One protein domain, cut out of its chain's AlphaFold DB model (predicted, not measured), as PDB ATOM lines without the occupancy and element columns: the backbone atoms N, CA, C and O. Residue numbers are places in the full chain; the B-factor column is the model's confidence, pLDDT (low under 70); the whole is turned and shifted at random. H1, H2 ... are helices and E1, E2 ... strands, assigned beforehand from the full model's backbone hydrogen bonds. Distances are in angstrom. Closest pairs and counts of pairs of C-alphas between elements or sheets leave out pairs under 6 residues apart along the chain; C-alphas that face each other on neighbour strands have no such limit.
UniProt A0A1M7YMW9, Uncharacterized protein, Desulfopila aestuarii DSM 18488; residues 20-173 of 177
ATOM      1  N   VAL A  20     -32.641 -18.508  49.483       80.75
ATOM      2  CA  VAL A  20     -32.787 -19.956  49.316       80.75
ATOM      3  C   VAL A  20     -32.077 -20.394  48.032       80.75
ATOM      4  O   VAL A  20     -32.358 -19.910  46.937       80.75
ATOM      5  N   SER A  21     -31.113 -21.300  48.175       86.81
ATOM      6  CA  SER A  21     -30.483 -22.030  47.079       86.81
ATOM      7  C   SER A  21     -31.442 -23.080  46.550       86.81
ATOM      8  O   SER A  21     -31.939 -23.903  47.314       86.81
ATOM      9  N   ARG A  22     -31.679 -23.073  45.244       90.38
ATOM     10  CA  ARG A  22     -32.464 -24.088  44.555       90.38
ATOM     11  C   ARG A  22     -31.545 -24.941  43.694       90.38
ATOM     12  O   ARG A  22     -30.968 -24.439  42.733       90.38
ATOM     13  N   PHE A  23     -31.462 -26.219  44.034       90.50
ATOM     14  CA  PHE A  23     -30.812 -27.272  43.264       90.50
ATOM     15  C   PHE A  23     -31.882 -27.972  42.433       90.50
ATOM     16  O   PHE A  23     -32.880 -28.441  42.979       90.50
ATOM     17  N   GLN A  24     -31.718 -28.012  41.115       90.50
ATOM     18  CA  GLN A  24     -32.687 -28.641  40.226       90.50
ATOM     19  C   GLN A  24     -32.002 -29.660  39.322       90.50
ATOM     20  O   GLN A  24     -30.991 -29.349  38.690       90.50
ATOM     21  N   ARG A  25     -32.592 -30.853  39.247       87.94
ATOM     22  CA  ARG A  25     -32.179 -31.944  38.365       87.94
ATOM     23  C   ARG A  25     -33.411 -32.708  37.902       87.94
ATOM     24  O   ARG A  25     -34.089 -33.314  38.725       87.94
ATOM     25  N   GLU A  26     -33.710 -32.678  36.609       86.06
ATOM     26  CA  GLU A  26     -34.919 -33.295  36.046       86.06
ATOM     27  C   GLU A  26     -36.202 -32.933  36.843       86.06
ATOM     28  O   GLU A  26     -36.587 -31.764  36.930       86.06
ATOM     29  N   SER A  27     -36.861 -33.941  37.428       86.31
ATOM     30  CA  SER A  27     -38.067 -33.837  38.264       86.31
ATOM     31  C   SER A  27     -37.789 -33.493  39.734       86.31
ATOM     32  O   SER A  27     -38.725 -33.229  40.493       86.31
ATOM     33  N   LEU A  28     -36.516 -33.485  40.137       90.69
ATOM     34  CA  LEU A  28     -36.077 -33.164  41.485       90.69
ATOM     35  C   LEU A  28     -35.803 -31.670  41.631       90.69
ATOM     36  O   LEU A  28     -35.078 -31.045  40.852       90.69
ATOM     37  N   VAL A  29     -36.339 -31.113  42.709       92.25
ATOM     38  CA  VAL A  29     -36.028 -29.772  43.183       92.25
ATOM     39  C   VAL A  29     -35.710 -29.841  44.668       92.25
ATOM     40  O   VAL A  29     -36.550 -30.259  45.462       92.25
ATOM     41  N   ALA A  30     -34.528 -29.378  45.050       93.00
ATOM     42  CA  ALA A  30     -34.147 -29.211  46.438       93.00
ATOM     43  C   ALA A  30     -33.892 -27.747  46.780       93.00
ATOM     44  O   ALA A  30     -33.404 -26.964  45.964       93.00
ATOM     45  N   PHE A  31     -34.232 -27.391  48.009       92.50
ATOM     46  CA  PHE A  31     -34.130 -26.056  48.562       92.50
ATOM     47  C   PHE A  31     -33.221 -26.096  49.780       92.50
ATOM     48  O   PHE A  31     -33.366 -26.964  50.644       92.50
ATOM     49  N   GLY A  32     -32.271 -25.170  49.828       90.38
ATOM     50  CA  GLY A  32     -31.313 -25.065  50.913       90.38
ATOM     51  C   GLY A  32     -31.032 -23.631  51.303       90.38
ATOM     52  O   GLY A  32     -31.086 -22.720  50.484       90.38
ATOM     53  N   GLU A  33     -30.693 -23.427  52.562       88.62
ATOM     54  CA  GLU A  33     -30.346 -22.120  53.115       88.62
ATOM     55  C   GLU A  33     -29.171 -22.258  54.079       88.62
ATOM     56  O   GLU A  33     -28.751 -23.366  54.406       88.62
ATOM     57  N   GLN A  34     -28.590 -21.135  54.489       87.38
ATOM     58  CA  GLN A  34     -27.553 -21.151  55.517       87.38
ATOM     59  C   GLN A  34     -28.214 -21.400  56.875       87.38
ATOM     60  O   GLN A  34     -28.706 -20.474  57.515       87.38
ATOM     61  N   LEU A  35     -28.254 -22.667  57.282       81.31
ATOM     62  CA  LEU A  35     -28.782 -23.095  58.575       81.31
ATOM     63  C   LEU A  35     -27.686 -23.044  59.640       81.31
ATOM     64  O   LEU A  35     -26.537 -23.379  59.356       81.31
ATOM     65  N   ASP A  36     -28.043 -22.640  60.862       79.94
ATOM     66  CA  ASP A  36     -27.185 -22.706  62.057       79.94
ATOM     67  C   ASP A  36     -25.770 -22.099  61.872       79.94
ATOM     68  O   ASP A  36     -24.787 -22.564  62.444       79.94
ATOM     69  N   GLY A  37     -25.653 -21.041  61.056       78.00
ATOM     70  CA  GLY A  37     -24.380 -20.357  60.787       78.00
ATOM     71  C   GLY A  37     -23.448 -21.082  59.807       78.00
ATOM     72  O   GLY A  37     -22.274 -20.723  59.708       78.00
ATOM     73  N   ALA A  38     -23.945 -22.085  59.076       81.94
ATOM     74  CA  ALA A  38     -23.178 -22.783  58.053       81.94
ATOM     75  C   ALA A  38     -22.648 -21.820  56.973       81.94
ATOM     76  O   ALA A  38     -23.350 -20.929  56.490       81.94
ATOM     77  N   SER A  39     -21.400 -22.040  56.552       84.25
ATOM     78  CA  SER A  39     -20.739 -21.240  55.511       84.25
ATOM     79  C   SER A  39     -21.325 -21.463  54.112       84.25
ATOM     80  O   SER A  39     -21.195 -20.601  53.242       84.25
ATOM     81  N   ALA A  40     -22.013 -22.588  53.904       86.81
ATOM     82  CA  ALA A  40     -22.667 -22.966  52.658       86.81
ATOM     83  C   ALA A  40     -24.137 -23.364  52.900       86.81
ATOM     84  O   ALA A  40     -24.495 -23.713  54.027       86.81
ATOM     85  N   PRO A  41     -25.002 -23.317  51.866       89.06
ATOM     86  CA  PRO A  41     -26.381 -23.774  51.986       89.06
ATOM     87  C   PRO A  41     -26.471 -25.259  52.355       89.06
ATOM     88  O   PRO A  41     -25.782 -26.094  51.766       89.06
ATOM     89  N   LEU A  42     -27.378 -25.577  53.275       92.62
ATOM     90  CA  LEU A  42     -27.782 -26.935  53.611       92.62
ATOM     91  C   LEU A  42     -29.196 -27.174  53.068       92.62
ATOM     92  O   LEU A  42     -30.131 -26.440  53.391       92.62
ATOM     93  N   TYR A  43     -29.343 -28.176  52.206       93.44
ATOM     94  CA  TYR A  43     -30.581 -28.544  51.529       93.44
ATOM     95  C   TYR A  43     -31.505 -29.296  52.484       93.44
ATOM     96  O   TYR A  43     -31.271 -30.457  52.818       93.44
ATOM     97  N   TYR A  44     -32.554 -28.618  52.941       92.94
ATOM     98  CA  TYR A  44     -33.455 -29.100  53.988       92.94
ATOM     99  C   TYR A  44     -34.797 -29.606  53.463       92.94
ATOM    100  O   TYR A  44     -35.500 -30.288  54.210       92.94
ATOM    101  N   LEU A  45     -35.148 -29.273  52.219       93.44
ATOM    102  CA  LEU A  45     -36.387 -29.670  51.557       93.44
ATOM    103  C   LEU A  45     -36.072 -30.193  50.159       93.44
ATOM    104  O   LEU A  45     -35.478 -29.486  49.352       93.44
ATOM    105  N   ILE A  46     -36.521 -31.403  49.855       94.50
ATOM    106  CA  ILE A  46     -36.349 -32.071  48.566       94.50
ATOM    107  C   ILE A  46     -37.735 -32.476  48.068       94.50
ATOM    108  O   ILE A  46     -38.549 -33.002  48.825       94.50
ATOM    109  N   ARG A  47     -38.028 -32.195  46.799       93.44
ATOM    110  CA  ARG A  47     -39.298 -32.503  46.137       93.44
ATOM    111  C   ARG A  47     -39.012 -33.244  44.839       93.44
ATOM    112  O   ARG A  47     -38.277 -32.726  44.004       93.44
ATOM    113  N   LEU A  48     -39.616 -34.411  44.662       92.44
ATOM    114  CA  LEU A  48     -39.598 -35.179  43.421       92.44
ATOM    115  C   LEU A  48     -41.025 -35.232  42.874       92.44
ATOM    116  O   LEU A  48     -41.885 -35.866  43.483       92.44
ATOM    117  N   ASP A  49     -41.281 -34.553  41.754       90.81
ATOM    118  CA  ASP A  49     -42.586 -34.558  41.077       90.81
ATOM    119  C   ASP A  49     -42.550 -35.473  39.844       90.81
ATOM    120  O   ASP A  49     -42.012 -35.129  38.790       90.81
ATOM    121  N   LEU A  50     -43.136 -36.662  39.978       89.19
ATOM    122  CA  LEU A  50     -43.106 -37.709  38.958       89.19
ATOM    123  C   LEU A  50     -44.326 -37.686  38.037       89.19
ATOM    124  O   LEU A  50     -44.416 -38.522  37.131       89.19
ATOM    125  N   LYS A  51     -45.259 -36.743  38.226       83.38
ATOM    126  CA  LYS A  51     -46.538 -36.728  37.506       83.38
ATOM    127  C   LYS A  51     -46.363 -36.724  35.990       83.38
ATOM    128  O   LYS A  51     -47.073 -37.433  35.280       83.38
ATOM    129  N   ASN A  52     -45.376 -35.970  35.517       68.81
ATOM    130  CA  ASN A  52     -45.057 -35.828  34.098       68.81
ATOM    131  C   ASN A  52     -43.689 -36.422  33.729       68.81
ATOM    132  O   ASN A  52     -43.228 -36.233  32.605       68.81
ATOM    133  N   SER A  53     -43.020 -37.119  34.654       64.38
ATOM    134  CA  SER A  53     -41.706 -37.692  34.366       64.38
ATOM    135  C   SER A  53     -41.871 -38.990  33.580       64.38
ATOM    136  O   SER A  53     -42.384 -39.987  34.092       64.38
ATOM    137  N   ALA A  54     -41.421 -38.986  32.322       52.53
ATOM    138  CA  ALA A  54     -41.291 -40.199  31.516       52.53
ATOM    139  C   ALA A  54     -40.216 -41.158  32.078       52.53
ATOM    140  O   ALA A  54     -40.234 -42.348  31.770       52.53
ATOM    141  N   ASN A  55     -39.327 -40.653  32.943       50.19
ATOM    142  CA  ASN A  55     -38.149 -41.338  33.465       50.19
ATOM    143  C   ASN A  55     -38.168 -41.451  35.000       50.19
ATOM    144  O   ASN A  55     -37.188 -41.154  35.668       50.19
ATOM    145  N   ALA A  56     -39.245 -41.957  35.606       50.28
ATOM    146  CA  ALA A  56     -39.178 -42.363  37.022       50.28
ATOM    147  C   ALA A  56     -38.135 -43.487  37.279       50.28
ATOM    148  O   ALA A  56     -37.795 -43.762  38.422       50.28
ATOM    149  N   ARG A  57     -37.621 -44.126  36.212       48.69
ATOM    150  CA  ARG A  57     -36.602 -45.190  36.242       48.69
ATOM    151  C   ARG A  57     -35.151 -44.710  36.390       48.69
ATOM    152  O   ARG A  57     -34.285 -45.558  36.551       48.69
ATOM    153  N   THR A  58     -34.846 -43.413  36.290       53.00
ATOM    154  CA  THR A  58     -33.444 -42.933  36.307       53.00
ATOM    155  C   THR A  58     -32.921 -42.545  37.686       53.00
ATOM    156  O   THR A  58     -31.755 -42.175  37.799       53.00
ATOM    157  N   THR A  59     -33.731 -42.627  38.745       65.62
ATOM    158  CA  THR A  59     -33.292 -42.246  40.095       65.62
ATOM    159  C   THR A  59     -33.133 -43.482  40.976       65.62
ATOM    160  O   THR A  59     -34.075 -43.945  41.613       65.62
ATOM    161  N   SER A  60     -31.918 -44.023  41.005       83.56
ATOM    162  CA  SER A  60     -31.540 -45.119  41.898       83.56
ATOM    163  C   SER A  60     -31.044 -44.510  43.206       83.56
ATOM    164  O   SER A  60     -29.924 -44.037  43.267       83.56
ATOM    165  N   PHE A  61     -31.876 -44.444  44.237       92.44
ATOM    166  CA  PHE A  61     -31.477 -44.020  45.582       92.44
ATOM    167  C   PHE A  61     -32.351 -44.736  46.609       92.44
ATOM    168  O   PHE A  61     -33.367 -45.340  46.251       92.44
ATOM    169  N   PHE A  62     -31.968 -44.667  47.881       95.19
ATOM    170  CA  PHE A  62     -32.687 -45.360  48.948       95.19
ATOM    171  C   PHE A  62     -33.352 -44.384  49.904       95.19
ATOM    172  O   PHE A  62     -32.859 -43.287  50.153       95.19
ATOM    173  N   LEU A  63     -34.459 -44.814  50.491       95.00
ATOM    174  CA  LEU A  63     -35.182 -44.092  51.523       95.00
ATOM    175  C   LEU A  63     -35.256 -44.937  52.784       95.00
ATOM    176  O   LEU A  63     -35.609 -46.115  52.735       95.00
ATOM    177  N   LYS A  64     -34.967 -44.320  53.925       95.75
ATOM    178  CA  LYS A  64     -35.193 -44.922  55.237       95.75
ATOM    179  C   LYS A  64     -36.361 -44.182  55.892       95.75
ATOM    180  O   LYS A  64     -36.193 -43.087  56.421       95.75
ATOM    181  N   LEU A  65     -37.557 -44.760  55.760       95.38
ATOM    182  CA  LEU A  65     -38.838 -44.139  56.122       95.38
ATOM    183  C   LEU A  65     -39.039 -44.001  57.638       95.38
ATOM    184  O   LEU A  65     -39.815 -43.159  58.077       95.38
ATOM    185  N   SER A  66     -38.341 -44.807  58.441       92.19
ATOM    186  CA  SER A  66     -38.273 -44.672  59.898       92.19
ATOM    187  C   SER A  66     -36.926 -45.193  60.429       92.19
ATOM    188  O   SER A  66     -36.223 -45.904  59.705       92.19
ATOM    189  N   PRO A  67     -36.535 -44.895  61.684       89.50
ATOM    190  CA  PRO A  67     -35.293 -45.419  62.264       89.50
ATOM    191  C   PRO A  67     -35.165 -46.949  62.173       89.50
ATOM    192  O   PRO A  67     -34.077 -47.461  61.895       89.50
ATOM    193  N   ASP A  68     -36.286 -47.660  62.298       89.56
ATOM    194  CA  ASP A  68     -36.348 -49.124  62.265       89.56
ATOM    195  C   ASP A  68     -36.633 -49.694  60.867       89.56
ATOM    196  O   ASP A  68     -36.555 -50.907  60.665       89.56
ATOM    197  N   SER A  69     -36.948 -48.852  59.874       93.38
ATOM    198  CA  SER A  69     -37.183 -49.338  58.515       93.38
ATOM    199  C   SER A  69     -35.866 -49.795  57.871       93.38
ATOM    200  O   SER A  69     -34.812 -49.173  58.089       93.38
ATOM    201  N   PRO A  70     -35.895 -50.827  57.008       94.06
ATOM    202  CA  PRO A  70     -34.798 -51.059  56.079       94.06
ATOM    203  C   PRO A  70     -34.645 -49.856  55.135       94.06
ATOM    204  O   PRO A  70     -35.544 -49.013  55.020       94.06
ATOM    205  N   ALA A  71     -33.499 -49.780  54.460       94.25
ATOM    206  CA  ALA A  71     -33.333 -48.895  53.317       94.25
ATOM    207  C   ALA A  71     -34.154 -49.463  52.149       94.25
ATOM    208  O   ALA A  71     -33.948 -50.606  51.747       94.25
ATOM    209  N   ILE A  72     -35.110 -48.687  51.650       94.56
ATOM    210  CA  ILE A  72     -36.030 -49.080  50.581       94.56
ATOM    211  C   ILE A  72     -35.582 -48.385  49.303       94.56
ATOM    212  O   ILE A  72     -35.441 -47.160  49.297       94.56
ATOM    213  N   ALA A  73     -35.359 -49.140  48.230       92.88
ATOM    214  CA  ALA A  73     -35.046 -48.537  46.943       92.88
ATOM    215  C   ALA A  73     -36.240 -47.704  46.458       92.88
ATOM    216  O   ALA A  73     -37.396 -48.114  46.573       92.88
ATOM    217  N   PHE A  74     -35.972 -46.527  45.899       91.44
ATOM    218  CA  PHE A  74     -37.014 -45.604  45.451       91.44
ATOM    219  C   PHE A  74     -38.020 -46.251  44.479       91.44
ATOM    220  O   PHE A  74     -39.226 -46.032  44.588       91.44
ATOM    221  N   GLU A  75     -37.543 -47.106  43.574       89.62
ATOM    222  CA  GLU A  75     -38.365 -47.832  42.593       89.62
ATOM    223  C   GLU A  75     -39.267 -48.925  43.200       89.62
ATOM    224  O   GLU A  75     -40.289 -49.307  42.610       89.62
ATOM    225  N   GLU A  76     -38.924 -49.393  44.401       92.25
ATOM    226  CA  GLU A  76     -39.665 -50.399  45.163       92.25
ATOM    227  C   GLU A  76     -40.747 -49.788  46.056       92.25
ATOM    228  O   GLU A  76     -41.527 -50.522  46.666       92.25
ATOM    229  N   LEU A  77     -40.844 -48.455  46.128       93.31
ATOM    230  CA  LEU A  77     -41.921 -47.803  46.861       93.31
ATOM    231  C   LEU A  77     -43.284 -48.251  46.322       93.31
ATOM    232  O   LEU A  77     -43.612 -48.087  45.141       93.31
ATOM    233  N   ARG A  78     -44.091 -48.802  47.224       94.25
ATOM    234  CA  ARG A  78     -45.482 -49.203  47.001       94.25
ATOM    235  C   ARG A  78     -46.328 -48.763  48.195       94.25
ATOM    236  O   ARG A  78     -45.785 -48.731  49.309       94.25
ATOM    237  N   PRO A  79     -47.622 -48.451  48.006       95.50
ATOM    238  CA  PRO A  79     -48.491 -48.016  49.098       95.50
ATOM    239  C   PRO A  79     -48.448 -48.953  50.311       95.50
ATOM    240  O   PRO A  79     -48.282 -48.492  51.436       95.50
ATOM    241  N   GLU A  80     -48.498 -50.269  50.096       95.88
ATOM    242  CA  GLU A  80     -48.542 -51.280  51.162       95.88
ATOM    243  C   GLU A  80     -47.227 -51.378  51.935       95.88
ATOM    244  O   GLU A  80     -47.220 -51.765  53.104       95.88
ATOM    245  N   LEU A  81     -46.103 -51.066  51.282       95.69
ATOM    246  CA  LEU A  81     -44.792 -51.030  51.920       95.69
ATOM    247  C   LEU A  81     -44.648 -49.762  52.764       95.69
ATOM    248  O   LEU A  81     -44.221 -49.841  53.914       95.69
ATOM    249  N   VAL A  82     -45.043 -48.611  52.213       96.62
ATOM    250  CA  VAL A  82     -44.985 -47.314  52.903       96.62
ATOM    251  C   VAL A  82     -45.905 -47.296  54.124       96.62
ATOM    252  O   VAL A  82     -45.481 -46.850  55.189       96.62
ATOM    253  N   ALA A  83     -47.109 -47.866  54.014       96.25
ATOM    254  CA  ALA A  83     -48.093 -47.950  55.095       96.25
ATOM    255  C   ALA A  83     -47.593 -48.680  56.356       96.25
ATOM    256  O   ALA A  83     -48.157 -48.505  57.433       96.25
ATOM    257  N   ARG A  84     -46.541 -49.506  56.244       96.38
ATOM    258  CA  ARG A  84     -45.925 -50.186  57.399       96.38
ATOM    259  C   ARG A  84     -45.091 -49.249  58.268       96.38
ATOM    260  O   ARG A  84     -44.853 -49.573  59.426       96.38
ATOM    261  N   TYR A  85     -44.622 -48.134  57.707       96.25
ATOM    262  CA  TYR A  85     -43.661 -47.239  58.356       96.25
ATOM    263  C   TYR A  85     -44.191 -45.818  58.538       96.25
ATOM    264  O   TYR A  85     -43.790 -45.147  59.485       96.25
ATOM    265  N   LEU A  86     -45.086 -45.361  57.659       95.69
ATOM    266  CA  LEU A  86     -45.670 -44.024  57.704       95.69
ATOM    267  C   LEU A  86     -47.193 -44.099  57.859       95.69
ATOM    268  O   LEU A  86     -47.836 -44.916  57.194       95.69
ATOM    269  N   PRO A  87     -47.797 -43.231  58.687       95.19
ATOM    270  CA  PRO A  87     -49.243 -43.165  58.791       95.19
ATOM    271  C   PRO A  87     -49.854 -42.529  57.528       95.19
ATOM    272  O   PRO A  87     -49.196 -41.731  56.845       95.19
ATOM    273  N   PRO A  88     -51.125 -42.839  57.214       95.62
ATOM    274  CA  PRO A  88     -51.859 -42.149  56.162       95.62
ATOM    275  C   PRO A  88     -51.897 -40.637  56.404       95.62
ATOM    276  O   PRO A  88     -52.101 -40.173  57.530       95.62
ATOM    277  N   PHE A  89     -51.728 -39.858  55.341       93.38
ATOM    278  CA  PHE A  89     -51.812 -38.408  55.406       93.38
ATOM    279  C   PHE A  89     -53.243 -37.974  55.732       93.38
ATOM    280  O   PHE A  89     -54.207 -38.398  55.095       93.38
ATOM    281  N   THR A  90     -53.373 -37.084  56.713       90.88
ATOM    282  CA  THR A  90     -54.643 -36.440  57.050       90.88
ATOM    283  C   THR A  90     -54.553 -34.957  56.694       90.88
ATOM    284  O   THR A  90     -53.749 -34.248  57.304       90.88
ATOM    285  N   PRO A  91     -55.365 -34.462  55.741       88.44
ATOM    286  CA  PRO A  91     -55.380 -33.049  55.389       88.44
ATOM    287  C   PRO A  91     -55.691 -32.155  56.603       88.44
ATOM    288  O   PRO A  91     -56.608 -32.476  57.370       88.44
ATOM    289  N   PRO A  92     -54.995 -31.015  56.770       87.75
ATOM    290  CA  PRO A  92     -55.293 -30.058  57.831       87.75
ATOM    291  C   PRO A  92     -56.743 -29.558  57.797       87.75
ATOM    292  O   PRO A  92     -57.353 -29.392  56.734       87.75
ATOM    293  N   LYS A  93     -57.320 -29.293  58.974       89.12
ATOM    294  CA  LYS A  93     -58.740 -28.911  59.103       89.12
ATOM    295  C   LYS A  93     -59.021 -27.534  58.509       89.12
ATOM    296  O   LYS A  93     -60.121 -27.292  58.021       89.12
ATOM    297  N   GLU A  94     -58.027 -26.664  58.529       91.62
ATOM    298  CA  GLU A  94     -58.036 -25.306  58.004       91.62
ATOM    299  C   GLU A  94     -57.913 -25.238  56.476       91.62
ATOM    300  O   GLU A  94     -58.150 -24.180  55.895       91.62
ATOM    301  N   TRP A  95     -57.575 -26.346  55.800       89.44
ATOM    302  CA  TRP A  95     -57.488 -26.340  54.343       89.44
ATOM    303  C   TRP A  95     -58.854 -26.077  53.690       89.44
ATOM    304  O   TRP A  95     -59.878 -26.598  54.155       89.44
ATOM    305  N   PRO A  96     -58.884 -25.329  52.572       92.62
ATOM    306  CA  PRO A  96     -60.062 -25.224  51.724       92.62
ATOM    307  C   PRO A  96     -60.632 -26.598  51.348       92.62
ATOM    308  O   PRO A  96     -59.882 -27.516  51.013       92.62
ATOM    309  N   GLU A  97     -61.961 -26.731  51.346       91.75
ATOM    310  CA  GLU A  97     -62.623 -28.031  51.151       91.75
ATOM    311  C   GLU A  97     -62.256 -28.686  49.814       91.75
ATOM    312  O   GLU A  97     -61.989 -29.881  49.756       91.75
ATOM    313  N   PHE A  98     -62.117 -27.894  48.747       90.00
ATOM    314  CA  PHE A  98     -61.709 -28.415  47.440       90.00
ATOM    315  C   PHE A  98     -60.301 -29.046  47.449       90.00
ATOM    316  O   PHE A  98     -60.049 -29.975  46.682       90.00
ATOM    317  N   LEU A  99     -59.383 -28.575  48.309       87.56
ATOM    318  CA  LEU A  99     -58.055 -29.181  48.474       87.56
ATOM    319  C   LEU A  99     -58.131 -30.473  49.282       87.56
ATOM    320  O   LEU A  99     -57.446 -31.434  48.940       87.56
ATOM    321  N   LYS A 100     -58.990 -30.525  50.306       89.38
ATOM    322  CA  LYS A 100     -59.235 -31.755  51.071       89.38
ATOM    323  C   LYS A 100     -59.849 -32.840  50.192       89.38
ATOM    324  O   LYS A 100     -59.374 -33.967  50.211       89.38
ATOM    325  N   GLU A 101     -60.852 -32.498  49.387       87.56
ATOM    326  CA  GLU A 101     -61.484 -33.425  48.438       87.56
ATOM    327  C   GLU A 101     -60.504 -33.937  47.386       87.56
ATOM    328  O   GLU A 101     -60.549 -35.105  47.007       87.56
ATOM    329  N   LYS A 102     -59.576 -33.089  46.929       84.19
ATOM    330  CA  LYS A 102     -58.489 -33.534  46.057       84.19
ATOM    331  C   LYS A 102     -57.557 -34.505  46.786       84.19
ATOM    332  O   LYS A 102     -57.308 -35.582  46.268       84.19
ATOM    333  N   ALA A 103     -57.116 -34.163  47.997       84.69
ATOM    334  CA  ALA A 103     -56.226 -35.009  48.791       84.69
ATOM    335  C   ALA A 103     -56.851 -36.363  49.175       84.69
ATOM    336  O   ALA A 103     -56.124 -37.332  49.324       84.69
ATOM    337  N   LYS A 104     -58.183 -36.455  49.292       84.44
ATOM    338  CA  LYS A 104     -58.901 -37.725  49.523       84.44
ATOM    339  C   LYS A 104     -58.859 -38.685  48.329       84.44
ATOM    340  O   LYS A 104     -59.116 -39.870  48.513       84.44
ATOM    341  N   LYS A 105     -58.609 -38.186  47.112       83.94
ATOM    342  CA  LYS A 105     -58.508 -39.021  45.901       83.94
ATOM    343  C   LYS A 105     -57.141 -39.681  45.770       83.94
ATOM    344  O   LYS A 105     -57.039 -40.725  45.135       83.94
ATOM    345  N   ASP A 106     -56.128 -39.074  46.373       86.56
ATOM    346  CA  ASP A 106     -54.755 -39.539  46.314       86.56
ATOM    347  C   ASP A 106     -54.463 -40.441  47.523       86.56
ATOM    348  O   ASP A 106     -54.887 -40.162  48.647       86.56
ATOM    349  N   VAL A 107     -53.706 -41.521  47.322       93.19
ATOM    350  CA  VAL A 107     -53.221 -42.342  48.437       93.19
ATOM    351  C   VAL A 107     -51.932 -41.706  48.939       93.19
ATOM    352  O   VAL A 107     -50.886 -41.821  48.301       93.19
ATOM    353  N   ALA A 108     -52.006 -41.004  50.069       95.44
ATOM    354  CA  ALA A 108     -50.882 -40.258  50.619       95.44
ATOM    355  C   ALA A 108     -50.496 -40.729  52.026       95.44
ATOM    356  O   ALA A 108     -51.352 -41.083  52.837       95.44
ATOM    357  N   TYR A 109     -49.200 -40.683  52.323       96.06
ATOM    358  CA  TYR A 109     -48.612 -41.009  53.624       96.06
ATOM    359  C   TYR A 109     -47.685 -39.878  54.064       96.06
ATOM    360  O   TYR A 109     -46.958 -39.320  53.236       96.06
ATOM    361  N   ALA A 110     -47.701 -39.530  55.352       93.88
ATOM    362  CA  ALA A 110     -46.889 -38.433  55.872       93.88
ATOM    363  C   ALA A 110     -46.397 -38.684  57.299       93.88
ATOM    364  O   ALA A 110     -47.171 -39.086  58.160       93.88
ATOM    365  N   GLY A 111     -45.128 -38.385  57.563       92.12
ATOM    366  CA  GLY A 111     -44.519 -38.514  58.887       92.12
ATOM    367  C   GLY A 111     -42.997 -38.614  58.810       92.12
ATOM    368  O   GLY A 111     -42.459 -38.945  57.754       92.12
ATOM    369  N   GLY A 112     -42.295 -38.294  59.902       91.12
ATOM    370  CA  GLY A 112     -40.831 -38.420  59.979       91.12
ATOM    371  C   GLY A 112     -40.079 -37.584  58.937       91.12
ATOM    372  O   GLY A 112     -39.028 -37.995  58.454       91.12
ATOM    373  N   GLY A 113     -40.660 -36.456  58.517       93.25
ATOM    374  CA  GLY A 113     -40.124 -35.618  57.444       93.25
ATOM    375  C   GLY A 113     -40.451 -36.082  56.021       93.25
ATOM    376  O   GLY A 113     -39.973 -35.465  55.074       93.25
ATOM    377  N   PHE A 114     -41.271 -37.118  55.828       95.25
ATOM    378  CA  PHE A 114     -41.700 -37.588  54.507       95.25
ATOM    379  C   PHE A 114     -43.141 -37.187  54.178       95.25
ATOM    380  O   PHE A 114     -44.008 -37.157  55.050       95.25
ATOM    381  N   HIS A 115     -43.402 -36.946  52.894       94.88
ATOM    382  CA  HIS A 115     -44.738 -36.865  52.306       94.88
ATOM    383  C   HIS A 115     -44.732 -37.580  50.952       94.88
ATOM    384  O   HIS A 115     -44.087 -37.124  50.011       94.88
ATOM    385  N   ILE A 116     -45.416 -38.718  50.857       96.00
ATOM    386  CA  ILE A 116     -45.378 -39.607  49.690       96.00
ATOM    387  C   ILE A 116     -46.792 -39.758  49.142       96.00
ATOM    388  O   ILE A 116     -47.703 -40.066  49.907       96.00
ATOM    389  N   ILE A 117     -46.968 -39.562  47.833       95.31
ATOM    390  CA  ILE A 117     -48.274 -39.612  47.164       95.31
ATOM    391  C   ILE A 117     -48.255 -40.645  46.038       95.31
ATOM    392  O   ILE A 117     -47.356 -40.638  45.189       95.31
ATOM    393  N   PHE A 118     -49.296 -41.471  46.004       93.62
ATOM    394  CA  PHE A 118     -49.588 -42.434  44.952       93.62
ATOM    395  C   PHE A 118     -50.945 -42.134  44.294       93.62
ATOM    396  O   PHE A 118     -51.900 -41.744  44.965       93.62
ATOM    397  N   GLU A 119     -51.037 -42.368  42.986       91.19
ATOM    398  CA  GLU A 119     -52.278 -42.314  42.200       91.19
ATOM    399  C   GLU A 119     -52.374 -43.616  41.393       91.19
ATOM    400  O   GLU A 119     -51.471 -43.921  40.616       91.19
ATOM    401  N   ASN A 120     -53.441 -44.403  41.580       88.56
ATOM    402  CA  ASN A 120     -53.608 -45.727  40.949       88.56
ATOM    403  C   ASN A 120     -52.360 -46.632  41.103       88.56
ATOM    404  O   ASN A 120     -51.818 -47.120  40.112       88.56
ATOM    405  N   ASP A 121     -51.852 -46.770  42.333       87.38
ATOM    406  CA  ASP A 121     -50.640 -47.529  42.707       87.38
ATOM    407  C   ASP A 121     -49.319 -47.057  42.071       87.38
ATOM    408  O   ASP A 121     -48.250 -47.619  42.327       87.38
ATOM    409  N   ARG A 122     -49.351 -45.977  41.286       89.81
ATOM    410  CA  ARG A 122     -48.166 -45.333  40.729       89.81
ATOM    411  C   ARG A 122     -47.666 -44.253  41.681       89.81
ATOM    412  O   ARG A 122     -48.434 -43.404  42.122       89.81
ATOM    413  N   LEU A 123     -46.361 -44.250  41.953       91.38
ATOM    414  CA  LEU A 123     -45.709 -43.177  42.703       91.38
ATOM    415  C   LEU A 123     -45.768 -41.867  41.903       91.38
ATOM    416  O   LEU A 123     -45.302 -41.811  40.763       91.38
ATOM    417  N   MET A 124     -46.325 -40.823  42.514       92.12
ATOM    418  CA  MET A 124     -46.528 -39.517  41.879       92.12
ATOM    419  C   MET A 124     -45.637 -38.438  42.470       92.12
ATOM    420  O   MET A 124     -45.188 -37.548  41.749       92.12
ATOM    421  N   TYR A 125     -45.387 -38.500  43.776       93.19
ATOM    422  CA  TYR A 125     -44.641 -37.464  44.471       93.19
ATOM    423  C   TYR A 125     -43.921 -38.010  45.698       93.19
ATOM    424  O   TYR A 125     -44.486 -38.804  46.451       93.19
ATOM    425  N   VAL A 126     -42.700 -37.519  45.923       94.88
ATOM    426  CA  VAL A 126     -41.971 -37.683  47.185       94.88
ATOM    427  C   VAL A 126     -41.449 -36.327  47.643       94.88
ATOM    428  O   VAL A 126     -40.653 -35.682  46.963       94.88
ATOM    429  N   GLY A 127     -41.906 -35.896  48.811       94.50
ATOM    430  CA  GLY A 127     -41.399 -34.750  49.550       94.50
ATOM    431  C   GLY A 127     -40.613 -35.217  50.765       94.50
ATOM    432  O   GLY A 127     -41.055 -36.114  51.483       94.50
ATOM    433  N   ILE A 128     -39.453 -34.609  50.991       95.12
ATOM    434  CA  ILE A 128     -38.560 -34.919  52.106       95.12
ATOM    435  C   ILE A 128     -38.153 -33.600  52.746       95.12
ATOM    436  O   ILE A 128     -37.646 -32.715  52.062       95.12
ATOM    437  N   CYS A 129     -38.402 -33.446  54.037       92.88
ATOM    438  CA  CYS A 129     -38.229 -32.190  54.738       92.88
ATOM    439  C   CYS A 129     -37.686 -32.414  56.145       92.88
ATOM    440  O   CYS A 129     -38.297 -33.119  56.941       92.88
ATOM    441  N   SER A 130     -36.560 -31.776  56.463       92.00
ATOM    442  CA  SER A 130     -36.030 -31.723  57.837       92.00
ATOM    443  C   SER A 130     -36.560 -30.534  58.639       92.00
ATOM    444  O   SER A 130     -36.519 -30.552  59.864       92.00
ATOM    445  N   HIS A 131     -37.051 -29.493  57.961       82.00
ATOM    446  CA  HIS A 131     -37.510 -28.246  58.572       82.00
ATOM    447  C   HIS A 131     -38.862 -27.844  57.970       82.00
ATOM    448  O   HIS A 131     -38.926 -27.039  57.045       82.00
ATOM    449  N   CYS A 132     -39.948 -28.440  58.467       70.31
ATOM    450  CA  CYS A 132     -41.317 -28.142  58.039       70.31
ATOM    451  C   CYS A 132     -42.221 -27.928  59.263       70.31
ATOM    452  O   CYS A 132     -42.041 -28.586  60.284       70.31
ATOM    453  N   ASN A 133     -43.201 -27.018  59.167       61.91
ATOM    454  CA  ASN A 133     -44.226 -26.766  60.197       61.91
ATOM    455  C   ASN A 133     -43.698 -26.530  61.630       61.91
ATOM    456  O   ASN A 133     -44.290 -26.996  62.599       61.91
ATOM    457  N   ASN A 134     -42.594 -25.790  61.782       59.28
ATOM    458  CA  ASN A 134     -41.941 -25.531  63.080       59.28
ATOM    459  C   ASN A 134     -41.463 -26.796  63.822       59.28
ATOM    460  O   ASN A 134     -41.080 -26.718  64.988       59.28
ATOM    461  N   SER A 135     -41.458 -27.949  63.154       68.50
ATOM    462  CA  SER A 135     -40.881 -29.197  63.642       68.50
ATOM    463  C   SER A 135     -39.570 -29.488  62.921       68.50
ATOM    464  O   SER A 135     -39.439 -29.242  61.717       68.50
ATOM    465  N   ARG A 136     -38.594 -30.004  63.675       85.19
ATOM    466  CA  ARG A 136     -37.352 -30.539  63.124       85.19
ATOM    467  C   ARG A 136     -37.504 -32.050  63.007       85.19
ATOM    468  O   ARG A 136     -37.750 -32.728  63.998       85.19
ATOM    469  N   GLU A 137     -37.371 -32.531  61.785       91.44
ATOM    470  CA  GLU A 137     -37.440 -33.940  61.418       91.44
ATOM    471  C   GLU A 137     -36.080 -34.383  60.876       91.44
ATOM    472  O   GLU A 137     -35.277 -33.565  60.421       91.44
ATOM    473  N   TYR A 138     -35.826 -35.689  60.901       93.06
ATOM    474  CA  TYR A 138     -34.529 -36.262  60.533       93.06
ATOM    475  C   TYR A 138     -34.673 -37.346  59.453       93.06
ATOM    476  O   TYR A 138     -34.243 -38.484  59.668       93.06
ATOM    477  N   PRO A 139     -35.297 -37.041  58.296       94.81
ATOM    478  CA  PRO A 139     -35.447 -38.026  57.237       94.81
ATOM    479  C   PRO A 139     -34.081 -38.402  56.661       94.81
ATOM    480  O   PRO A 139     -33.193 -37.553  56.520       94.81
ATOM    481  N   ALA A 140     -33.930 -39.676  56.306       96.19
ATOM    482  CA  ALA A 140     -32.675 -40.231  55.824       96.19
ATOM    483  C   ALA A 140     -32.795 -40.791  54.399       96.19
ATOM    484  O   ALA A 140     -33.759 -41.485  54.057       96.19
ATOM    485  N   ILE A 141     -31.788 -40.489  53.579       95.44
ATOM    486  CA  ILE A 141     -31.696 -40.851  52.163       95.44
ATOM    487  C   ILE A 141     -30.344 -41.517  51.908       95.44
ATOM    488  O   ILE A 141     -29.314 -41.017  52.352       95.44
ATOM    489  N   GLY A 142     -30.348 -42.644  51.202       94.69
ATOM    490  CA  GLY A 142     -29.147 -43.385  50.836       94.69
ATOM    491  C   GLY A 142     -28.699 -43.156  49.396       94.69
ATOM    492  O   GLY A 142     -29.529 -42.922  48.516       94.69
ATOM    493  N   THR A 143     -27.391 -43.254  49.163       94.38
ATOM    494  CA  THR A 143     -26.761 -43.151  47.840       94.38
ATOM    495  C   THR A 143     -27.132 -44.327  46.927       94.38
ATOM    496  O   THR A 143     -27.438 -45.408  47.427       94.38
ATOM    497  N   PRO A 144     -27.078 -44.160  45.590       90.69
ATOM    498  CA  PRO A 144     -27.411 -45.212  44.620       90.69
ATOM    499  C   PRO A 144     -26.685 -46.548  44.816       90.69
ATOM    500  O   PRO A 144     -27.233 -47.606  44.521       90.69
ATOM    501  N   ASP A 145     -25.447 -46.500  45.299       89.00
ATOM    502  CA  ASP A 145     -24.599 -47.666  45.561       89.00
ATOM    503  C   ASP A 145     -24.881 -48.343  46.915       89.00
ATOM    504  O   ASP A 145     -24.275 -49.367  47.232       89.00
ATOM    505  N   GLY A 146     -25.779 -47.772  47.723       86.19
ATOM    506  CA  GLY A 146     -26.128 -48.248  49.058       86.19
ATOM    507  C   GLY A 146     -25.024 -48.078  50.106       86.19
ATOM    508  O   GLY A 146     -25.178 -48.586  51.216       86.19
ATOM    509  N   GLN A 147     -23.918 -47.393  49.792       89.88
ATOM    510  CA  GLN A 147     -22.773 -47.276  50.701       89.88
ATOM    511  C   GLN A 147     -22.972 -46.225  51.791       89.88
ATOM    512  O   GLN A 147     -22.477 -46.394  52.905       89.88
ATOM    513  N   HIS A 148     -23.703 -45.152  51.490       94.50
ATOM    514  CA  HIS A 148     -23.894 -44.035  52.406       94.50
ATOM    515  C   HIS A 148     -25.376 -43.776  52.644       94.50
ATOM    516  O   HIS A 148     -26.194 -43.866  51.731       94.50
ATOM    517  N   ILE A 149     -25.714 -43.422  53.883       95.06
ATOM    518  CA  ILE A 149     -27.030 -42.912  54.268       95.06
ATOM    519  C   ILE A 149     -26.818 -41.559  54.930       95.06
ATOM    520  O   ILE A 149     -26.133 -41.456  55.948       95.06
ATOM    521  N   TYR A 150     -27.427 -40.531  54.356       96.88
ATOM    522  CA  TYR A 150     -27.376 -39.169  54.853       96.88
ATOM    523  C   TYR A 150     -28.700 -38.768  55.483       96.88
ATOM    524  O   TYR A 150     -29.772 -39.057  54.955       96.88
ATOM    525  N   VAL A 151     -28.619 -38.068  56.609       95.88
ATOM    526  CA  VAL A 151     -29.766 -37.451  57.277       95.88
ATOM    527  C   VAL A 151     -29.844 -35.997  56.828       95.88
ATOM    528  O   VAL A 151     -28.820 -35.318  56.784       95.88
ATOM    529  N   LEU A 152     -31.038 -35.511  56.485       94.88
ATOM    530  CA  LEU A 152     -31.215 -34.104  56.123       94.88
ATOM    531  C   LEU A 152     -30.959 -33.172  57.327       94.88
ATOM    532  O   LEU A 152     -31.252 -33.546  58.465       94.88
ATOM    533  N   PRO A 153     -30.508 -31.926  57.085       95.06
ATOM    534  CA  PRO A 153     -30.274 -31.306  55.776       95.06
ATOM    535  C   PRO A 153     -28.933 -31.719  55.139       95.06
ATOM    536  O   PRO A 153     -27.974 -32.023  55.840       95.06
ATOM    537  N   LEU A 154     -28.862 -31.712  53.804       95.38
ATOM    538  CA  LEU A 154     -27.700 -32.190  53.038       95.38
ATOM    539  C   LEU A 154     -26.801 -31.050  52.557       95.38
ATOM    540  O   LEU A 154     -27.282 -29.981  52.191       95.38
ATOM    541  N   THR A 155     -25.496 -31.288  52.464       95.38
ATOM    542  CA  THR A 155     -24.589 -30.396  51.723       95.38
ATOM    543  C   THR A 155     -24.791 -30.532  50.209       95.38
ATOM    544  O   THR A 155     -25.394 -31.493  49.729       95.38
ATOM    545  N   GLU A 156     -24.249 -29.591  49.427       93.94
ATOM    546  CA  GLU A 156     -24.243 -29.684  47.955       93.94
ATOM    547  C   GLU A 156     -23.523 -30.942  47.439       93.94
ATOM    548  O   GLU A 156     -23.949 -31.553  46.459       93.94
ATOM    549  N   GLN A 157     -22.460 -31.364  48.124       94.62
ATOM    550  CA  GLN A 157     -21.757 -32.597  47.792       94.62
ATOM    551  C   GLN A 157     -22.653 -33.817  48.042       94.62
ATOM    552  O   GLN A 157     -22.852 -34.619  47.139       94.62
ATOM    553  N   GLN A 158     -23.253 -33.923  49.230       96.00
ATOM    554  CA  GLN A 158     -24.101 -35.062  49.598       96.00
ATOM    555  C   GLN A 158     -25.330 -35.184  48.695       96.00
ATOM    556  O   GLN A 158     -25.662 -36.277  48.246       96.00
ATOM    557  N   ILE A 159     -26.002 -34.069  48.383       94.38
ATOM    558  CA  ILE A 159     -27.145 -34.106  47.464       94.38
ATOM    559  C   ILE A 159     -26.711 -34.521  46.048       94.38
ATOM    560  O   ILE A 159     -27.439 -35.255  45.383       94.38
ATOM    561  N   SER A 160     -25.509 -34.132  45.610       93.38
ATOM    562  CA  SER A 160     -24.954 -34.553  44.316       93.38
ATOM    563  C   SER A 160     -24.521 -36.021  44.309       93.38
ATOM    564  O   SER A 160     -24.641 -36.677  43.283       93.38
ATOM    565  N   GLU A 161     -24.057 -36.570  45.431       93.81
ATOM    566  CA  GLU A 161     -23.754 -38.003  45.560       93.81
ATOM    567  C   GLU A 161     -25.024 -38.862  45.510       93.81
ATOM    568  O   GLU A 161     -25.018 -39.952  44.941       93.81
ATOM    569  N   VAL A 162     -26.129 -38.367  46.075       93.06
ATOM    570  CA  VAL A 162     -27.412 -39.081  46.069       93.06
ATOM    571  C   VAL A 162     -28.109 -38.979  44.713       93.06
ATOM    572  O   VAL A 162     -28.603 -39.980  44.202       93.06
ATOM    573  N   PHE A 163     -28.176 -37.780  44.130       90.81
ATOM    574  CA  PHE A 163     -29.017 -37.531  42.956       90.81
ATOM    575  C   PHE A 163     -28.235 -37.292  41.665       90.81
ATOM    576  O   PHE A 163     -28.841 -37.308  40.596       90.81
ATOM    577  N   GLY A 164     -26.917 -37.110  41.727       89.81
ATOM    578  CA  GLY A 164     -26.081 -36.641  40.621       89.81
ATOM    579  C   GLY A 164     -26.011 -35.114  40.552       89.81
ATOM    580  O   GLY A 164     -26.775 -34.414  41.212       89.81
ATOM    581  N   SER A 165     -25.105 -34.582  39.728       88.75
ATOM    582  CA  SER A 165     -24.918 -33.133  39.569       88.75
ATOM    583  C   SER A 165     -26.198 -32.416  39.105       88.75
ATOM    584  O   SER A 165     -26.958 -32.975  38.306       88.75
ATOM    585  N   PRO A 166     -26.441 -31.173  39.556       89.12
ATOM    586  CA  PRO A 166     -27.624 -30.419  39.166       89.12
ATOM    587  C   PRO A 166     -27.548 -29.987  37.700       89.12
ATOM    588  O   PRO A 166     -26.481 -29.628  37.204       89.12
ATOM    589  N   ASP A 167     -28.704 -29.906  37.045       87.12
ATOM    590  CA  ASP A 167     -28.826 -29.230  35.748       87.12
ATOM    591  C   ASP A 167     -28.724 -27.707  35.927       87.12
ATOM    592  O   ASP A 167     -28.265 -26.978  35.047       87.12
ATOM    593  N   ARG A 168     -29.189 -27.205  37.081       85.81
ATOM    594  CA  ARG A 168     -29.179 -25.780  37.414       85.81
ATOM    595  C   ARG A 168     -29.143 -25.546  38.922       85.81
ATOM    596  O   ARG A 168     -29.890 -26.176  39.670       85.81
ATOM    597  N   VAL A 169     -28.364 -24.547  39.341       84.00
ATOM    598  CA  VAL A 169     -28.383 -23.987  40.703       84.00
ATOM    599  C   VAL A 169     -28.654 -22.485  40.631       84.00
ATOM    600  O   VAL A 169     -28.030 -21.779  39.841       84.00
ATOM    601  N   TYR A 170     -29.622 -21.983  41.404       83.56
ATOM    602  CA  TYR A 170     -29.971 -20.556  41.423       83.56
ATOM    603  C   TYR A 170     -30.643 -20.131  42.733       83.56
ATOM    604  O   TYR A 170     -31.124 -20.965  43.494       83.56
ATOM    605  N   LYS A 171     -30.672 -18.822  43.005       83.00
ATOM    606  CA  LYS A 171     -31.314 -18.251  44.199       83.00
ATOM    607  C   LYS A 171     -32.786 -17.929  43.941       83.00
ATOM    608  O   LYS A 171     -33.128 -17.427  42.871       83.00
ATOM    609  N   VAL A 172     -33.640 -18.197  44.925       78.06
ATOM    610  CA  VAL A 172     -35.066 -17.833  44.923       78.06
ATOM    611  C   VAL A 172     -35.421 -17.095  46.212       78.06
ATOM    612  O   VAL A 172     -34.804 -17.334  47.244       78.06
ATOM    613  N   SER A 173     -36.392 -16.184  46.131       59.00
ATOM    614  CA  SER A 173     -36.729 -15.240  47.203       59.00
ATOM    615  C   SER A 173     -37.636 -15.806  48.298       59.00
ATOM    616  O   SER A 173     -37.724 -15.208  49.365       59.00
TER     617      SER A 173
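What this domain is: This is residues 20 to 173 of the 177 residues of an uncharacterized protein of Desulfopila aestuarii DSM 18488 (UniProt A0A1M7YMW9). One long, twisted sheet of seven strands makes a wall through the domain; H3 packs over one face of this wall at E1, E2 and E3, and it also packs on a second, small sheet of E4, E8 and E9, at E8 and E9. At the other end, H1 grazes the wall near E5 and E6, and an arm whose residues 93 to 98 stick out leads into H2, well away from the rest. The printed part has 154 residues, with three named helices and ten named strands in the order E1 E2 E3 E4 H1 H2 E5 E6 E7 E8 E9 H3 E10; the large sheet runs E5, E6, E7, E3, E2, E1, E10, and both sheets are antiparallel. The class is mixed, helices and strands, though under half of the residues are in named elements. The whole is compact, with a radius of gyration of the C-alphas of 15.3 A and spans of 42 by 35 by 32 A.

How they stand to each other: E1, residues 20 to 25, E2, residues 28 to 33, and E3, residues 42 to 49, form a meander, each strand the antiparallel neighbour of the one before. N 23 and O 30 are 2.8 A apart between E1 and E2, and N 29 and O 47 are 2.8 A apart between E2 and E3, both within hydrogen-bond range. E4, residues 62 to 64, belongs to the small sheet and is apart from E1. H1, residues 79 to 82, only grazes the large sheet; the C-alphas of Pro 79 and Phe 118 are 7.0 A apart. H2, residues 97 to 103, is not on either sheet. E5, residues 107 to 111, E6, residues 114 to 119, and E7, residues 122 to 129, form a second meander, with N 109 and O 116 at 2.9 A and N 115 and O 127 at 2.9 A. E7 and E3 are antiparallel neighbours, with N 46 and O 128 at 2.8 A. In the small sheet, E8, residues 140 to 142, is the inner strand: N 142 and O 62 are 2.8 A apart, and E8 forms a hairpin with E9, residues 149 to 151, with N 141 and O 150 at 2.8 A. H3, residues 156 to 163, is on both sheets. Its height over the large sheet is 9.4 A, and it runs along the strands, at 19 degrees to E2 on the local plane. Its closest C-alphas to E3 are those of Glu 156 and Leu 42, 7.2 A apart, and to E8 those of Val 162 and Gly 142, 6.7 A apart. E10, residues 168 to 172, is an edge strand beside E1, antiparallel, with N 22 and O 170 at 2.8 A. In H2 and H3 every O i to N i+4 pair is within hydrogen-bond range; H1 is too short for such a pair.

Where its parts are: E1 begins at C-alpha 20, at (-32.787, -19.956, 49.316), and is 16.2 A long; E2 is 17.0 A and E3 20.8 A. H2 starts at C-alpha 97, at (-62.623, -28.031, 51.151). E5 is 14.1 A, E6 16.9 A and E7 21.6 A long. H3 is 10.5 A long, and E10, 12.4 A, ends at C-alpha 172, at (-35.066, -17.833, 44.923). E4, H1, E8 and E9 have three or four residues each.

The domain as a whole: The C-alphas farthest apart are those of Glu 97 and Gln 147, 44.3 A; the first and last printed C-alphas are 6.5 A apart. The printed part has no cut. The links E3 to E4, E4 to H1 and H1 to H2 are long. The mean pLDDT of the printed part is 88.4; residues 52 to 59, 133 to 135 and 173 are under 70.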